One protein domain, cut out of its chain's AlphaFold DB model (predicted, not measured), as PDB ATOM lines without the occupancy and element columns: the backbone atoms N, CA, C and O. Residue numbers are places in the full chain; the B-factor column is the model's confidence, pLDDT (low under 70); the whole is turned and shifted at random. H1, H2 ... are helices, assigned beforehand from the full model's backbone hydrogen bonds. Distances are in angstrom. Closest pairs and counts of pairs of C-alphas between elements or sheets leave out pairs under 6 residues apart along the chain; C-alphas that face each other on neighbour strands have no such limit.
ATOM      1  N   SER A 183     206.621 161.566 226.779       95.56
ATOM      2  CA  SER A 183     206.533 161.562 225.312       95.56
ATOM      3  C   SER A 183     205.248 162.238 224.780       95.56
ATOM      4  O   SER A 183     205.326 163.084 223.888       95.56
ATOM      5  N   LEU A 184     204.075 161.974 225.380       96.88
ATOM      6  CA  LEU A 184     202.805 162.642 225.032       96.88
ATOM      7  C   LEU A 184     202.804 164.125 225.439       96.88
ATOM      8  O   LEU A 184     202.265 164.970 224.717       96.88
ATOM      9  N   ALA A 185     203.405 164.460 226.583       96.56
ATOM     10  CA  ALA A 185     203.550 165.842 227.033       96.56
ATOM     11  C   ALA A 185     204.409 166.663 226.054       96.56
ATOM     12  O   ALA A 185     203.996 167.745 225.642       96.56
ATOM     13  N   MET A 186     205.556 166.126 225.626       95.00
ATOM     14  CA  MET A 186     206.452 166.766 224.658       95.00
ATOM     15  C   MET A 186     205.796 166.910 223.280       95.00
ATOM     16  O   MET A 186     205.838 167.993 222.702       95.00
ATOM     17  N   GLU A 187     205.113 165.873 222.782       94.25
ATOM     18  CA  GLU A 187     204.337 165.958 221.536       94.25
ATOM     19  C   GLU A 187     203.248 167.046 221.621       94.25
ATOM     20  O   GLU A 187     203.034 167.812 220.678       94.25
ATOM     21  N   THR A 188     202.583 167.161 222.776       93.88
ATOM     22  CA  THR A 188     201.571 168.197 223.022       93.88
ATOM     23  C   THR A 188     202.196 169.595 223.060       93.88
ATOM     24  O   THR A 188     201.649 170.504 222.438       93.88
ATOM     25  N   LEU A 189     203.347 169.780 223.719       92.56
ATOM     26  CA  LEU A 189     204.073 171.059 223.733       92.56
ATOM     27  C   LEU A 189     204.489 171.502 222.327       92.56
ATOM     28  O   LEU A 189     204.301 172.667 221.988       92.56
ATOM     29  N   VAL A 190     204.991 170.585 221.492       91.56
ATOM     30  CA  VAL A 190     205.334 170.888 220.091       91.56
ATOM     31  C   VAL A 190     204.092 171.340 219.321       91.56
ATOM     32  O   VAL A 190     204.114 172.402 218.706       91.56
ATOM     33  N   LYS A 191     202.976 170.603 219.416       88.75
ATOM     34  CA  LYS A 191     201.713 170.971 218.746       88.75
ATOM     35  C   LYS A 191     201.171 172.331 219.193       88.75
ATOM     36  O   LYS A 191     200.652 173.067 218.359       88.75
ATOM     37  N   LEU A 192     201.302 172.674 220.476       88.44
ATOM     38  CA  LEU A 192     200.938 173.994 221.004       88.44
ATOM     39  C   LEU A 192     201.869 175.100 220.482       88.44
ATOM     40  O   LEU A 192     201.396 176.169 220.110       88.44
ATOM     41  N   GLY A 193     203.179 174.838 220.420       86.62
ATOM     42  CA  GLY A 193     204.185 175.786 219.931       86.62
ATOM     43  C   GLY A 193     204.146 176.047 218.421       86.62
ATOM     44  O   GLY A 193     204.696 177.048 217.972       86.62
ATOM     45  N   CYS A 194     203.493 175.186 217.635       84.50
ATOM     46  CA  CYS A 194     203.301 175.381 216.194       84.50
ATOM     47  C   CYS A 194     202.157 176.348 215.825       84.50
ATOM     48  O   CYS A 194     201.999 176.647 214.642       84.50
ATOM     49  N   GLY A 195     201.347 176.805 216.787       76.88
ATOM     50  CA  GLY A 195     200.252 177.751 216.538       76.88
ATOM     51  C   GLY A 195     200.732 179.180 216.264       76.88
ATOM     52  O   GLY A 195     201.775 179.613 216.759       76.88
ATOM     53  N   ALA A 196     199.952 179.947 215.503       71.69
ATOM     54  CA  ALA A 196     200.168 181.380 215.347       71.69
ATOM     55  C   ALA A 196     199.796 182.129 216.647       71.69
ATOM     56  O   ALA A 196     198.877 181.713 217.354       71.69
ATOM     57  N   PRO A 197     200.404 183.294 216.952       69.56
ATOM     58  CA  PRO A 197     200.092 184.070 218.163       69.56
ATOM     59  C   PRO A 197     198.653 184.628 218.213       69.56
ATOM     60  O   PRO A 197     198.253 185.200 219.224       69.56
ATOM     61  N   TYR A 198     197.887 184.476 217.129       76.94
ATOM     62  CA  TYR A 198     196.481 184.869 217.016       76.94
ATOM     63  C   TYR A 198     195.512 183.675 217.049       76.94
ATOM     64  O   TYR A 198     194.295 183.880 217.035       76.94
ATOM     65  N   ASP A 199     196.023 182.440 217.090       79.56
ATOM     66  CA  ASP A 199     195.189 181.246 217.184       79.56
ATOM     67  C   ASP A 199     194.578 181.122 218.582       79.56
ATOM     68  O   ASP A 199     195.181 181.452 219.607       79.56
ATOM     69  N   LYS A 200     193.351 180.600 218.644       80.31
ATOM     70  CA  LYS A 200     192.742 180.233 219.924       80.31
ATOM     71  C   LYS A 200     193.448 178.996 220.469       80.31
ATOM     72  O   LYS A 200     193.607 178.016 219.744       80.31
ATOM     73  N   MET A 201     193.778 179.016 221.762       80.44
ATOM     74  CA  MET A 201     194.305 177.849 222.473       80.44
ATOM     75  C   MET A 201     193.402 176.625 222.209       80.44
ATOM     76  O   MET A 201     192.198 176.704 222.482       80.44
ATOM     77  N   PRO A 202     193.931 175.512 221.669       83.44
ATOM     78  CA  PRO A 202     193.117 174.347 221.359       83.44
ATOM     79  C   PRO A 202     192.599 173.692 222.643       83.44
ATOM     80  O   PRO A 202     193.275 173.675 223.673       83.44
ATOM     81  N   LEU A 203     191.404 173.102 222.572       86.06
ATOM     82  CA  LEU A 203     190.893 172.268 223.658       86.06
ATOM     83  C   LEU A 203     191.747 170.999 223.756       86.06
ATOM     84  O   LEU A 203     191.782 170.187 222.831       86.06
ATOM     85  N   LEU A 204     192.442 170.837 224.880       89.94
ATOM     86  CA  LEU A 204     193.274 169.670 225.150       89.94
ATOM     87  C   LEU A 204     192.454 168.560 225.813       89.94
ATOM     88  O   LEU A 204     191.714 168.791 226.768       89.94
ATOM     89  N   GLU A 205     192.637 167.333 225.333       94.19
ATOM     90  CA  GLU A 205     192.122 166.134 225.994       94.19
ATOM     91  C   GLU A 205     192.734 165.963 227.395       94.19
ATOM     92  O   GLU A 205     193.874 166.353 227.665       94.19
ATOM     93  N   ARG A 206     191.980 165.329 228.301       95.50
ATOM     94  CA  ARG A 206     192.355 165.198 229.718       95.50
ATOM     95  C   ARG A 206     193.696 164.481 229.930       95.50
ATOM     96  O   ARG A 206     194.455 164.892 230.799       95.50
ATOM     97  N   ASN A 207     194.002 163.460 229.131       96.12
ATOM     98  CA  ASN A 207     195.291 162.753 229.142       96.12
ATOM     99  C   ASN A 207     196.470 163.692 228.822       96.12
ATOM    100  O   ASN A 207     197.452 163.694 229.554       96.12
ATOM    101  N   LYS A 208     196.346 164.539 227.794       95.44
ATOM    102  CA  LYS A 208     197.356 165.535 227.400       95.44
ATOM    103  C   LYS A 208     197.577 166.557 228.513       95.44
ATOM    104  O   LYS A 208     198.718 166.846 228.856       95.44
ATOM    105  N   VAL A 209     196.499 167.046 229.135       95.31
ATOM    106  CA  VAL A 209     196.588 167.945 230.301       95.31
ATOM    107  C   VAL A 209     197.296 167.265 231.476       95.31
ATOM    108  O   VAL A 209     198.192 167.864 232.063       95.31
ATOM    109  N   THR A 210     196.956 166.015 231.801       97.00
ATOM    110  CA  THR A 210     197.619 165.268 232.882       97.00
ATOM    111  C   THR A 210     199.098 165.002 232.583       97.00
ATOM    112  O   THR A 210     199.924 165.202 233.468       97.00
ATOM    113  N   ALA A 211     199.459 164.636 231.351       97.12
ATOM    114  CA  ALA A 211     200.851 164.450 230.939       97.12
ATOM    115  C   ALA A 211     201.663 165.755 231.075       97.12
ATOM    116  O   ALA A 211     202.741 165.762 231.672       97.12
ATOM    117  N   LEU A 212     201.113 166.884 230.605       96.00
ATOM    118  CA  LEU A 212     201.711 168.213 230.787       96.00
ATOM    119  C   LEU A 212     201.874 168.572 232.269       96.00
ATOM    120  O   LEU A 212     202.943 169.027 232.664       96.00
ATOM    121  N   GLN A 213     200.848 168.344 233.096       95.81
ATOM    122  CA  GLN A 213     200.914 168.590 234.540       95.81
ATOM    123  C   GLN A 213     202.054 167.799 235.180       95.81
ATOM    124  O   GLN A 213     202.898 168.396 235.842       95.81
ATOM    125  N   LYS A 214     202.138 166.485 234.925       96.06
ATOM    126  CA  LYS A 214     203.220 165.647 235.455       96.06
ATOM    127  C   LYS A 214     204.600 166.139 235.007       96.06
ATOM    128  O   LYS A 214     205.481 166.289 235.854       96.06
ATOM    129  N   LEU A 215     204.776 166.456 233.718       96.00
ATOM    130  CA  LEU A 215     206.038 166.974 233.172       96.00
ATOM    131  C   LEU A 215     206.452 168.305 233.826       96.00
ATOM    132  O   LEU A 215     207.615 168.465 234.197       96.00
ATOM    133  N   LEU A 216     205.508 169.236 233.995       94.62
ATOM    134  CA  LEU A 216     205.734 170.571 234.570       94.62
ATOM    135  C   LEU A 216     205.857 170.570 236.105       94.62
ATOM    136  O   LEU A 216     206.334 171.543 236.678       94.62
ATOM    137  N   THR A 217     205.490 169.473 236.775       94.25
ATOM    138  CA  THR A 217     205.752 169.257 238.212       94.25
ATOM    139  C   THR A 217     207.027 168.461 238.505       94.25
ATOM    140  O   THR A 217     207.322 168.192 239.669       94.25
ATOM    141  N   ARG A 218     207.813 168.071 237.486       93.19
ATOM    142  CA  ARG A 218     209.100 167.389 237.718       93.19
ATOM    143  C   ARG A 218     210.077 168.299 238.495       93.19
ATOM    144  O   ARG A 218     210.070 169.511 238.268       93.19
ATOM    145  N   PRO A 219     210.986 167.752 239.333       91.81
ATOM    146  CA  PRO A 219     211.817 168.543 240.257       91.81
ATOM    147  C   PRO A 219     212.679 169.651 239.632       91.81
ATOM    148  O   PRO A 219     213.146 170.539 240.336       91.81
ATOM    149  N   TRP A 220     212.926 169.597 238.319       93.38
ATOM    150  CA  TRP A 220     213.691 170.613 237.595       93.38
ATOM    151  C   TRP A 220     213.020 171.991 237.603       93.38
ATOM    152  O   TRP A 220     213.718 172.999 237.675       93.38
ATOM    153  N   TRP A 221     211.686 172.043 237.579       92.12
ATOM    154  CA  TRP A 221     210.927 173.298 237.543       92.12
ATOM    155  C   TRP A 221     210.860 174.005 238.899       92.12
ATOM    156  O   TRP A 221     210.674 175.216 238.950       92.12
ATOM    157  N   THR A 222     211.024 173.257 239.992       87.06
ATOM    158  CA  THR A 222     210.888 173.742 241.376       87.06
ATOM    159  C   THR A 222     212.224 173.855 242.108       87.06
ATOM    160  O   THR A 222     212.241 173.951 243.333       87.06
TER     161      THR A 222
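AT A GLANCE: This is residues 183 to 222 of the 224 residues of the protein "HET domain-containing protein" of Cladophialophora psammophila CBS 110553 (UniProt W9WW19). Two helices of equal length meet at about a right angle, H1 packing with its first turns on the middle of H2, and a long link swings from the last residue of H1 back to the first of H2, so that H1, link and H2 make the three sides of a rough triangle. Residues 193 to 200 stick out at one end of the longest axis and the tail, residues 217 to 222, sticks out at the other. The printed part has 40 residues with two named helices, H1 then H2, and no named strand; its class is all helix. It is only just loose, close to compact, with a radius of gyration of the C-alphas of 11.1 A, and elongated, spanning 32 by 19 by 15 A.

HOW THE PARTS SIT: H1, residues 183 to 193, and H2, residues 206 to 216, touch, with 11 pairs of C-alphas within 8 A. Their closest C-alphas are those of Ala 185 and Leu 212, 4.8 A apart. Their lines stand at 86 degrees, about perpendicular, and their centres are 10.0 A apart. In both H1 and H2, every O i to N i+4 pair is within hydrogen-bond range.

IN THESE COORDINATES: H1 begins at C-alpha 183 (206.533, 161.562, 225.312) and measures 15.4 A from first to last C-alpha. H2 begins at C-alpha 206 (192.355, 165.198, 229.718), ends at C-alpha 216 (205.734, 170.571, 234.570) and measures 15.2 A.

THE WHOLE: The two C-alphas farthest apart, those of Tyr 198 and Pro 219, are 32.3 A apart. The printed part has no cut. The link from H1 to H2, residues 194 to 205, is long. The mean pLDDT of the printed part is 90.0, and residue 197 is under 70.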